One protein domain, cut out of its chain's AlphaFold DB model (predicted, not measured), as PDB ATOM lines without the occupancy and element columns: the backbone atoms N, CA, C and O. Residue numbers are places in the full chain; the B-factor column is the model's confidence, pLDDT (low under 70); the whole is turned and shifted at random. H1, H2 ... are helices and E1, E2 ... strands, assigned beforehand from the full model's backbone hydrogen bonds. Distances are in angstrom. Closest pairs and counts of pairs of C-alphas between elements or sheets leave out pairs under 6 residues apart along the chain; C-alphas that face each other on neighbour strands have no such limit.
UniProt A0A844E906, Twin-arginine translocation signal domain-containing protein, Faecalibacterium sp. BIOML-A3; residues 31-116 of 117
ATOM      1  N   PHE A  31     260.573 429.953 199.280       46.12
ATOM      2  CA  PHE A  31     261.841 429.341 198.835       46.12
ATOM      3  C   PHE A  31     262.029 429.474 197.316       46.12
ATOM      4  O   PHE A  31     261.488 428.710 196.526       46.12
ATOM      5  N   SER A  32     262.808 430.468 196.892       56.62
ATOM      6  CA  SER A  32     263.073 430.799 195.484       56.62
ATOM      7  C   SER A  32     263.954 429.776 194.754       56.62
ATOM      8  O   SER A  32     264.676 430.170 193.852       56.62
ATOM      9  N   THR A  33     263.975 428.497 195.135       64.00
ATOM     10  CA  THR A  33     264.872 427.490 194.544       64.00
ATOM     11  C   THR A  33     264.112 426.213 194.186       64.00
ATOM     12  O   THR A  33     263.219 425.780 194.914       64.00
ATOM     13  N   THR A  34     264.434 425.611 193.038       69.25
ATOM     14  CA  THR A  34     263.817 424.358 192.592       69.25
ATOM     15  C   THR A  34     264.609 423.170 193.139       69.25
ATOM     16  O   THR A  34     265.801 423.059 192.839       69.25
ATOM     17  N   PRO A  35     263.994 422.261 193.909       73.88
ATOM     18  CA  PRO A  35     264.689 421.099 194.441       73.88
ATOM     19  C   PRO A  35     265.154 420.157 193.328       73.88
ATOM     20  O   PRO A  35     264.407 419.846 192.393       73.88
ATOM     21  N   ILE A  36     266.387 419.680 193.471       79.44
ATOM     22  CA  ILE A  36     267.007 418.667 192.623       79.44
ATOM     23  C   ILE A  36     266.775 417.312 193.278       79.44
ATOM     24  O   ILE A  36     267.146 417.087 194.430       79.44
ATOM     25  N   LYS A  37     266.182 416.390 192.526       81.69
ATOM     26  CA  LYS A  37     266.041 414.995 192.922       81.69
ATOM     27  C   LYS A  37     266.900 414.138 192.009       81.69
ATOM     28  O   LYS A  37     266.651 414.047 190.812       81.69
ATOM     29  N   VAL A  38     267.903 413.494 192.582       82.25
ATOM     30  CA  VAL A  38     268.811 412.611 191.854       82.25
ATOM     31  C   VAL A  38     268.255 411.194 191.915       82.25
ATOM     32  O   VAL A  38     267.910 410.697 192.984       82.25
ATOM     33  N   VAL A  39     268.135 410.537 190.771       81.50
ATOM     34  CA  VAL A  39     267.606 409.180 190.644       81.50
ATOM     35  C   VAL A  39     268.680 408.319 189.999       81.50
ATOM     36  O   VAL A  39     269.092 408.574 188.871       81.50
ATOM     37  N   ALA A  40     269.145 407.300 190.717       81.19
ATOM     38  CA  ALA A  40     270.049 406.307 190.153       81.19
ATOM     39  C   ALA A  40     269.284 405.384 189.193       81.19
ATOM     40  O   ALA A  40     268.157 404.976 189.486       81.19
ATOM     41  N   VAL A  41     269.898 405.020 188.066       79.50
ATOM     42  CA  VAL A  41     269.357 403.988 187.171       79.50
ATOM     43  C   VAL A  41     269.260 402.654 187.922       79.50
ATOM     44  O   VAL A  41     270.204 402.241 188.606       79.50
ATOM     45  N   ALA A  42     268.115 401.981 187.787       65.56
ATOM     46  CA  ALA A  42     267.873 400.665 188.372       65.56
ATOM     47  C   ALA A  42     268.899 399.650 187.835       65.56
ATOM     48  O   ALA A  42     269.014 399.471 186.625       65.56
ATOM     49  N   GLY A  43     269.660 399.025 188.740       66.06
ATOM     50  CA  GLY A  43     270.788 398.142 188.409       66.06
ATOM     51  C   GLY A  43     272.174 398.707 188.749       66.06
ATOM     52  O   GLY A  43     273.167 398.026 188.529       66.06
ATOM     53  N   SER A  44     272.251 399.925 189.296       67.56
ATOM     54  CA  SER A  44     273.503 400.487 189.827       67.56
ATOM     55  C   SER A  44     273.928 399.795 191.133       67.56
ATOM     56  O   SER A  44     273.093 399.228 191.840       67.56
ATOM     57  N   THR A  45     275.220 399.856 191.471       77.75
ATOM     58  CA  THR A  45     275.763 399.274 192.709       77.75
ATOM     59  C   THR A  45     275.108 399.869 193.957       77.75
ATOM     60  O   THR A  45     274.672 401.025 193.964       77.75
ATOM     61  N   LYS A  46     275.046 399.083 195.039       78.62
ATOM     62  CA  LYS A  46     274.430 399.516 196.302       78.62
ATOM     63  C   LYS A  46     275.094 400.786 196.849       78.62
ATOM     64  O   LYS A  46     274.396 401.738 197.189       78.62
ATOM     65  N   ASP A  47     276.422 400.842 196.793       80.81
ATOM     66  CA  ASP A  47     277.216 402.002 197.210       80.81
ATOM     67  C   ASP A  47     276.852 403.266 196.412       80.81
ATOM     68  O   ASP A  47     276.755 404.361 196.965       80.81
ATOM     69  N   PHE A  48     276.576 403.118 195.111       81.31
ATOM     70  CA  PHE A  48     276.137 404.221 194.261       81.31
ATOM     71  C   PHE A  48     274.726 404.695 194.617       81.31
ATOM     72  O   PHE A  48     274.471 405.897 194.704       81.31
ATOM     73  N   THR A  49     273.799 403.762 194.852       81.62
ATOM     74  CA  THR A  49     272.436 404.111 195.272       81.62
ATOM     75  C   THR A  49     272.405 404.772 196.649       81.62
ATOM     76  O   THR A  49     271.642 405.721 196.835       81.62
ATOM     77  N   ASP A  50     273.267 404.340 197.574       84.06
ATOM     78  CA  ASP A  50     273.399 404.932 198.905       84.06
ATOM     79  C   ASP A  50     273.992 406.346 198.816       84.06
ATOM     80  O   ASP A  50     273.434 407.274 199.404       84.06
ATOM     81  N   ALA A  51     275.016 406.562 197.981       83.62
ATOM     82  CA  ALA A  51     275.547 407.899 197.702       83.62
ATOM     83  C   ALA A  51     274.482 408.828 197.091       83.62
ATOM     84  O   ALA A  51     274.318 409.970 197.522       83.62
ATOM     85  N   VAL A  52     273.690 408.341 196.128       83.38
ATOM     86  CA  VAL A  52     272.569 409.103 195.551       83.38
ATOM     87  C   VAL A  52     271.493 409.404 196.603       83.38
ATOM     88  O   VAL A  52     270.935 410.503 196.627       83.38
ATOM     89  N   ALA A  53     271.204 408.469 197.511       82.75
ATOM     90  CA  ALA A  53     270.277 408.697 198.614       82.75
ATOM     91  C   ALA A  53     270.811 409.744 199.608       82.75
ATOM     92  O   ALA A  53     270.053 410.617 200.036       82.75
ATOM     93  N   GLU A  54     272.103 409.715 199.942       84.00
ATOM     94  CA  GLU A  54     272.752 410.736 200.770       84.00
ATOM     95  C   GLU A  54     272.739 412.119 200.115       84.00
ATOM     96  O   GLU A  54     272.445 413.112 200.784       84.00
ATOM     97  N   LEU A  55     272.957 412.199 198.801       81.56
ATOM     98  CA  LEU A  55     272.823 413.452 198.052       81.56
ATOM     99  C   LEU A  55     271.405 414.009 198.116       81.56
ATOM    100  O   LEU A  55     271.219 415.198 198.363       81.56
ATOM    101  N   ASN A  56     270.395 413.153 197.959       79.06
ATOM    102  CA  ASN A  56     269.003 413.575 198.089       79.06
ATOM    103  C   ASN A  56     268.675 414.073 199.509       79.06
ATOM    104  O   ASN A  56     267.882 415.005 199.658       79.06
ATOM    105  N   LYS A  57     269.308 413.517 200.557       80.00
ATOM    106  CA  LYS A  57     269.159 414.008 201.942       80.00
ATOM    107  C   LYS A  57     269.739 415.411 202.136       80.00
ATOM    108  O   LYS A  57     269.196 416.165 202.940       80.00
ATOM    109  N   LYS A  58     270.778 415.791 201.379       73.94
ATOM    110  CA  LYS A  58     271.360 417.149 201.409       73.94
ATOM    111  C   LYS A  58     270.421 418.231 200.851       73.94
ATOM    112  O   LYS A  58     270.770 419.403 200.933       73.94
ATOM    113  N   LYS A  59     269.235 417.861 200.331       69.62
ATOM    114  CA  LYS A  59     268.225 418.776 199.762       69.62
ATOM    115  C   LYS A  59     268.862 419.765 198.790       69.62
ATOM    116  O   LYS A  59     268.800 420.976 198.970       69.62
ATOM    117  N   LEU A  60     269.500 419.211 197.768       75.50
ATOM    118  CA  LEU A  60     270.080 419.975 196.676       75.50
ATOM    119  C   LEU A  60     269.004 420.833 196.006       75.50
ATOM    120  O   LEU A  60     267.896 420.362 195.743       75.50
ATOM    121  N   VAL A  61     269.329 422.091 195.726       75.12
ATOM    122  CA  VAL A  61     268.415 423.041 195.090       75.12
ATOM    123  C   VAL A  61     269.135 423.802 193.986       75.12
ATOM    124  O   VAL A  61     270.320 424.098 194.099       75.12
ATOM    125  N   VAL A  62     268.408 424.121 192.920       74.50
ATOM    126  CA  VAL A  62     268.859 425.002 191.840       74.50
ATOM    127  C   VAL A  62     268.168 426.345 191.970       74.50
ATOM    128  O   VAL A  62     266.966 426.422 192.232       74.50
ATOM    129  N   TRP A  63     268.935 427.413 191.799       68.62
ATOM    130  CA  TRP A  63     268.401 428.765 191.793       68.62
ATOM    131  C   TRP A  63     267.835 429.130 190.415       68.62
ATOM    132  O   TRP A  63     268.288 428.597 189.409       68.62
ATOM    133  N   PRO A  64     266.882 430.075 190.338       63.97
ATOM    134  CA  PRO A  64     266.320 430.596 189.089       63.97
ATOM    135  C   PRO A  64     267.363 431.031 188.093       63.97
ATOM    136  O   PRO A  64     267.256 430.725 186.912       63.97
ATOM    137  N   ALA A  65     268.349 431.770 188.597       64.50
ATOM    138  CA  ALA A  65     269.426 432.317 187.797       64.50
ATOM    139  C   ALA A  65     270.224 431.199 187.109       64.50
ATOM    140  O   ALA A  65     270.668 431.366 185.977       64.50
ATOM    141  N   ASP A  66     270.312 430.043 187.769       65.06
ATOM    142  CA  ASP A  66     271.061 428.870 187.329       65.06
ATOM    143  C   ASP A  66     270.172 427.828 186.633       65.06
ATOM    144  O   ASP A  66     270.672 426.866 186.054       65.06
ATOM    145  N   ALA A  67     268.845 428.012 186.632       63.84
ATOM    146  CA  ALA A  67     267.868 427.126 185.996       63.84
ATOM    147  C   ALA A  67     267.825 427.291 184.464       63.84
ATOM    148  O   ALA A  67     266.812 427.003 183.826       63.84
ATOM    149  N   ASN A  68     268.919 427.764 183.867       67.56
ATOM    150  CA  ASN A  68     269.070 427.867 182.430       67.56
ATOM    151  C   ASN A  68     269.497 426.499 181.881       67.56
ATOM    152  O   ASN A  68     270.499 425.933 182.321       67.56
ATOM    153  N   GLY A  69     268.735 425.948 180.934       67.50
ATOM    154  CA  GLY A  69     268.904 424.568 180.467       67.50
ATOM    155  C   GLY A  69     270.314 424.245 179.960       67.50
ATOM    156  O   GLY A  69     270.770 423.118 180.132       67.50
ATOM    157  N   ASP A  70     271.022 425.224 179.390       73.69
ATOM    158  CA  ASP A  70     272.416 425.061 178.959       73.69
ATOM    159  C   ASP A  70     273.422 425.157 180.113       73.69
ATOM    160  O   ASP A  70     274.399 424.410 180.131       73.69
ATOM    161  N   TYR A  71     273.156 425.997 181.118       71.88
ATOM    162  CA  TYR A  71     273.979 426.080 182.328       71.88
ATOM    163  C   TYR A  71     273.891 424.786 183.143       71.88
ATOM    164  O   TYR A  71     274.906 424.255 183.593       71.88
ATOM    165  N   LEU A  72     272.692 424.208 183.252       74.75
ATOM    166  CA  LEU A  72     272.457 422.968 183.990       74.75
ATOM    167  C   LEU A  72     273.205 421.761 183.436       74.75
ATOM    168  O   LEU A  72     273.619 420.911 184.221       74.75
ATOM    169  N   LYS A  73     273.426 421.693 182.117       75.38
ATOM    170  CA  LYS A  73     274.206 420.607 181.498       75.38
ATOM    171  C   LYS A  73     275.626 420.532 182.058       75.38
ATOM    172  O   LYS A  73     276.129 419.435 182.268       75.38
ATOM    173  N   GLY A  74     276.256 421.681 182.314       78.94
ATOM    174  CA  GLY A  74     277.582 421.752 182.937       78.94
ATOM    175  C   GLY A  74     277.530 421.783 184.466       78.94
ATOM    176  O   GLY A  74     278.385 421.203 185.132       78.94
ATOM    177  N   TYR A  75     276.516 422.435 185.036       81.62
ATOM    178  CA  TYR A  75     276.375 422.600 186.478       81.62
ATOM    179  C   TYR A  75     276.025 421.292 187.184       81.62
ATOM    180  O   TYR A  75     276.687 420.953 188.153       81.62
ATOM    181  N   LEU A  76     275.034 420.531 186.709       81.12
ATOM    182  CA  LEU A  76     274.578 419.300 187.366       81.12
ATOM    183  C   LEU A  76     275.697 418.275 187.598       81.12
ATOM    184  O   LEU A  76     275.858 417.857 188.745       81.12
ATOM    185  N   PRO A  77     276.498 417.874 186.593       82.56
ATOM    186  CA  PRO A  77     277.597 416.946 186.832       82.56
ATOM    187  C   PRO A  77     278.652 417.537 187.780       82.56
ATOM    188  O   PRO A  77     279.059 416.869 188.724       82.56
ATOM    189  N   ASN A  78     279.031 418.809 187.633       83.44
ATOM    190  CA  ASN A  78     279.990 419.431 188.555       83.44
ATOM    191  C   ASN A  78     279.457 419.520 189.991       83.44
ATOM    192  O   ASN A  78     280.186 419.281 190.950       83.44
ATOM    193  N   TYR A  79     278.173 419.822 190.147       81.62
ATOM    194  CA  TYR A  79     277.511 419.971 191.433       81.62
ATOM    195  C   TYR A  79     277.347 418.626 192.139       81.62
ATOM    196  O   TYR A  79     277.626 418.515 193.333       81.62
ATOM    197  N   LEU A  80     276.963 417.573 191.415       82.56
ATOM    198  CA  LEU A  80     276.895 416.217 191.961       82.56
ATOM    199  C   LEU A  80     278.286 415.694 192.337       82.56
ATOM    200  O   LEU A  80     278.444 415.127 193.421       82.56
ATOM    201  N   ALA A  81     279.298 415.968 191.508       83.75
ATOM    202  CA  ALA A  81     280.685 415.626 191.800       83.75
ATOM    203  C   ALA A  81     281.216 416.345 193.049       83.75
ATOM    204  O   ALA A  81     281.779 415.710 193.940       83.75
ATOM    205  N   ALA A  82     280.961 417.652 193.167       81.88
ATOM    206  CA  ALA A  82     281.337 418.451 194.333       81.88
ATOM    207  C   ALA A  82     280.659 417.969 195.623       81.88
ATOM    208  O   ALA A  82     281.238 418.052 196.705       81.88
ATOM    209  N   ASN A  83     279.443 417.423 195.521       80.25
ATOM    210  CA  ASN A  83     278.733 416.866 196.667       80.25
ATOM    211  C   ASN A  83     279.165 415.435 197.042       80.25
ATOM    212  O   ASN A  83     278.684 414.919 198.061       80.25
ATOM    213  N   GLY A  84     280.081 414.832 196.274       76.69
ATOM    214  CA  GLY A  84     280.714 413.547 196.566       76.69
ATOM    215  C   GLY A  84     280.309 412.394 195.646       76.69
ATOM    216  O   GLY A  84     280.811 411.289 195.841       76.69
ATOM    217  N   LEU A  85     279.442 412.617 194.648       82.00
ATOM    218  CA  LEU A  85     279.123 411.588 193.657       82.00
ATOM    219  C   LEU A  85     280.341 411.368 192.749       82.00
ATOM    220  O   LEU A  85     280.894 412.316 192.203       82.00
ATOM    221  N   LYS A  86     280.776 410.126 192.574       80.44
ATOM    222  CA  LYS A  86     281.884 409.767 191.676       80.44
ATOM    223  C   LYS A  86     281.431 408.662 190.736       80.44
ATOM    224  O   LYS A  86     280.460 407.974 191.039       80.44
ATOM    225  N   ASP A  87     282.128 408.523 189.611       83.56
ATOM    226  CA  ASP A  87     281.891 407.454 188.634       83.56
ATOM    227  C   ASP A  87     280.424 407.399 188.172       83.56
ATOM    228  O   ASP A  87     279.745 406.371 188.264       83.56
ATOM    229  N   PHE A  88     279.914 408.550 187.731       85.12
ATOM    230  CA  PHE A  88     278.541 408.698 187.280       85.12
ATOM    231  C   PHE A  88     278.451 409.460 185.971       85.12
ATOM    232  O   PHE A  88     279.257 410.339 185.671       85.12
ATOM    233  N   GLU A  89     277.394 409.162 185.238       83.81
ATOM    234  CA  GLU A  89     277.017 409.847 184.020       83.81
ATOM    235  C   GLU A  89     275.578 410.337 184.159       83.81
ATOM    236  O   GLU A  89     274.684 409.589 184.569       83.81
ATOM    237  N   VAL A  90     275.345 411.609 183.838       83.81
ATOM    238  CA  VAL A  90     273.991 412.163 183.777       83.81
ATOM    239  C   VAL A  90     273.355 411.681 182.479       83.81
ATOM    240  O   VAL A  90     273.657 412.187 181.404       83.81
ATOM    241  N   VAL A  91     272.459 410.703 182.583       83.12
ATOM    242  CA  VAL A  91     271.746 410.132 181.431       83.12
ATOM    243  C   VAL A  91     270.708 411.114 180.912       83.12
ATOM    244  O   VAL A  91     270.518 411.272 179.707       83.12
ATOM    245  N   LYS A  92     269.982 411.748 181.836       81.12
ATOM    246  CA  LYS A  92     268.872 412.639 181.510       81.12
ATOM    247  C   LYS A  92     268.572 413.558 182.681       81.12
ATOM    248  O   LYS A  92     268.741 413.172 183.832       81.12
ATOM    249  N   TYR A  93     268.055 414.741 182.394       80.88
ATOM    250  CA  TYR A  93     267.419 415.595 183.386       80.88
ATOM    251  C   TYR A  93     266.036 416.015 182.871       80.88
ATOM    252  O   TYR A  93     265.872 416.325 181.693       80.88
ATOM    253  N   GLU A  94     265.030 415.974 183.737       75.25
ATOM    254  CA  GLU A  94     263.643 416.327 183.430       75.25
ATOM    255  C   GLU A  94     263.083 417.244 184.513       75.25
ATOM    256  O   GLU A  94     263.153 416.943 185.704       75.25
ATOM    257  N   TYR A  95     262.460 418.344 184.103       73.81
ATOM    258  CA  TYR A  95     261.646 419.145 185.008       73.81
ATOM    259  C   TYR A  95     260.278 418.491 185.149       73.81
ATOM    260  O   TYR A  95     259.564 418.308 184.163       73.81
ATOM    261  N   LYS A  96     259.904 418.149 186.378       73.00
ATOM    262  CA  LYS A  96     258.585 417.616 186.702       73.00
ATOM    263  C   LYS A  96     257.876 418.530 187.673       73.00
ATOM    264  O   LYS A  96     258.433 418.928 188.693       73.00
ATOM    265  N   THR A  97     256.612 418.785 187.386       70.25
ATOM    266  CA  THR A  97     255.713 419.448 188.318       70.25
ATOM    267  C   THR A  97     255.083 418.382 189.207       70.25
ATOM    268  O   THR A  97     254.474 417.428 188.724       70.25
ATOM    269  N   LYS A  98     255.288 418.496 190.514       67.62
ATOM    270  CA  LYS A  98     254.711 417.614 191.530       67.62
ATOM    271  C   LYS A  98     253.747 418.402 192.392       67.62
ATOM    272  O   LYS A  98     253.874 419.609 192.516       67.62
ATOM    273  N   LYS A  99     252.802 417.706 193.014       70.31
ATOM    274  CA  LYS A  99     251.908 418.303 194.005       70.31
ATOM    275  C   LYS A  99     252.471 418.067 195.390       70.31
ATOM    276  O   LYS A  99     252.828 416.939 195.728       70.31
ATOM    277  N   ASP A 100     252.600 419.136 196.158       65.56
ATOM    278  CA  ASP A 100     252.969 419.051 197.565       65.56
ATOM    279  C   ASP A 100     251.785 418.508 198.383       65.56
ATOM    280  O   ASP A 100     250.658 418.447 197.886       65.56
ATOM    281  N   ALA A 101     252.011 418.155 199.649       66.62
ATOM    282  CA  ALA A 101     250.974 417.661 200.565       66.62
ATOM    283  C   ALA A 101     249.764 418.616 200.683       66.62
ATOM    284  O   ALA A 101     248.655 418.189 200.986       66.62
ATOM    285  N   ASN A 102     249.972 419.899 200.373       71.38
ATOM    286  CA  ASN A 102     248.953 420.950 200.356       71.38
ATOM    287  C   ASN A 102     248.218 421.093 199.007       71.38
ATOM    288  O   ASN A 102     247.497 422.067 198.802       71.38
ATOM    289  N   GLY A 103     248.452 420.191 198.049       65.75
ATOM    290  CA  GLY A 103     247.865 420.250 196.707       65.75
ATOM    291  C   GLY A 103     248.427 421.359 195.812       65.75
ATOM    292  O   GLY A 103     247.889 421.588 194.731       65.75
ATOM    293  N   LYS A 104     249.500 422.041 196.236       69.38
ATOM    294  CA  LYS A 104     250.187 423.063 195.435       69.38
ATOM    295  C   LYS A 104     251.166 422.417 194.465       69.38
ATOM    296  O   LYS A 104     251.991 421.601 194.874       69.38
ATOM    297  N   ASP A 105     251.090 422.820 193.205       71.62
ATOM    298  CA  ASP A 105     252.052 422.434 192.180       71.62
ATOM    299  C   ASP A 105     253.418 423.090 192.458       71.62
ATOM    300  O   ASP A 105     253.516 424.304 192.638       71.62
ATOM    301  N   TYR A 106     254.476 422.284 192.503       68.75
ATOM    302  CA  TYR A 106     255.865 422.707 192.634       68.75
ATOM    303  C   TYR A 106     256.724 422.053 191.556       68.75
ATOM    304  O   TYR A 106     256.544 420.887 191.208       68.75
ATOM    305  N   ASN A 107     257.697 422.797 191.041       70.50
ATOM    306  CA  ASN A 107     258.641 422.277 190.064       70.50
ATOM    307  C   ASN A 107     259.834 421.630 190.762       70.50
ATOM    308  O   ASN A 107     260.467 422.235 191.625       70.50
ATOM    309  N   CYS A 108     260.160 420.409 190.359       73.75
ATOM    310  CA  CYS A 108     261.361 419.697 190.768       73.75
ATOM    311  C   CYS A 108     262.155 419.273 189.536       73.75
ATOM    312  O   CYS A 108     261.584 418.905 188.509       73.75
ATOM    313  N   LEU A 109     263.476 419.325 189.646       80.38
ATOM    314  CA  LEU A 109     264.371 418.866 188.598       80.38
ATOM    315  C   LEU A 109     264.824 417.446 188.945       80.38
ATOM    316  O   LEU A 109     265.550 417.234 189.915       80.38
ATOM    317  N   GLU A 110     264.345 416.462 188.191       81.12
ATOM    318  CA  GLU A 110     264.770 415.071 188.319       81.12
ATOM    319  C   GLU A 110     265.979 414.813 187.424       81.12
ATOM    320  O   GLU A 110     265.901 414.955 186.208       81.12
ATOM    321  N   VAL A 111     267.097 414.412 188.027       84.06
ATOM    322  CA  VAL A 111     268.334 414.054 187.320       84.06
ATOM    323  C   VAL A 111     268.515 412.558 187.409       84.06
ATOM    324  O   VAL A 111     268.676 412.014 188.497       84.06
ATOM    325  N   ILE A 112     268.503 411.895 186.265       85.69
ATOM    326  CA  ILE A 112     268.768 410.470 186.154       85.69
ATOM    327  C   ILE A 112     270.266 410.291 185.940       85.69
ATOM    328  O   ILE A 112     270.819 410.762 184.943       85.69
ATOM    329  N   VAL A 113     270.910 409.597 186.872       85.44
ATOM    330  CA  VAL A 113     272.339 409.286 186.827       85.44
ATOM    331  C   VAL A 113     272.561 407.783 186.739       85.44
ATOM    332  O   VAL A 113     271.883 406.998 187.403       85.44
ATOM    333  N   LYS A 114     273.522 407.377 185.919       84.56
ATOM    334  CA  LYS A 114     273.966 405.991 185.776       84.56
ATOM    335  C   LYS A 114     275.375 405.869 186.331       84.56
ATOM    336  O   LYS A 114     276.192 406.753 186.093       84.56
ATOM    337  N   SER A 115     275.659 404.789 187.052       81.62
ATOM    338  CA  SER A 115     277.037 404.495 187.436       81.62
ATOM    339  C   SER A 115     277.845 404.087 186.202       81.62
ATOM    340  O   SER A 115     277.386 403.278 185.393       81.62
ATOM    341  N   THR A 116     279.030 404.670 186.041       79.06
ATOM    342  CA  THR A 116     279.988 404.321 184.978       79.06
ATOM    343  C   THR A 116     280.966 403.231 185.416       79.06
ATOM    344  O   THR A 116     281.926 402.956 184.700       79.06
TER     345      THR A 116
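Overview. This is residues 31 to 116 of the 117 residues of the protein "Twin-arginine translocation signal domain-containing protein" of Faecalibacterium sp. BIOML-A3 (UniProt A0A844E906). Two helices cover one face of a strongly twisted three-stranded sheet, in two layers, with H1 along edge strand E1 and H2 across E3 and E2. The printed part has 86 residues, in the order E1 H1 H2 E2 E3, mixed in class and sheet. It is compact, radius of gyration of the C-alphas 12.9 A, spanning 35 by 28 by 20 A.

Arrangement. E3, residues 105 to 115, is parallel to E1, residues 34 to 40; N 37 is 2.8 A from O 109. E3 and E2, residues 88 to 99, form an antiparallel hairpin; N 94 is 2.8 A from O 110. The closest C-alphas of H1, residues 46 to 57, and E1 are 49 and 40, 6.1 A; of H2, residues 69 to 82, and E2, 77 and 90, 6.7 A. In H1 every O i to N i+4 pair is within hydrogen-bond range, in H2 6 of 10.

Along the chain. E1 begins at C-alpha 34 (263.817, 424.358, 192.592); E3, 31.1 A long, ends at C-alpha 115 (277.037, 404.495, 187.436).

Size, cuts and confidence. The H1 to H2 link is long. In the printed part 21 residues have pLDDT under 70, among them residues 63 to 69.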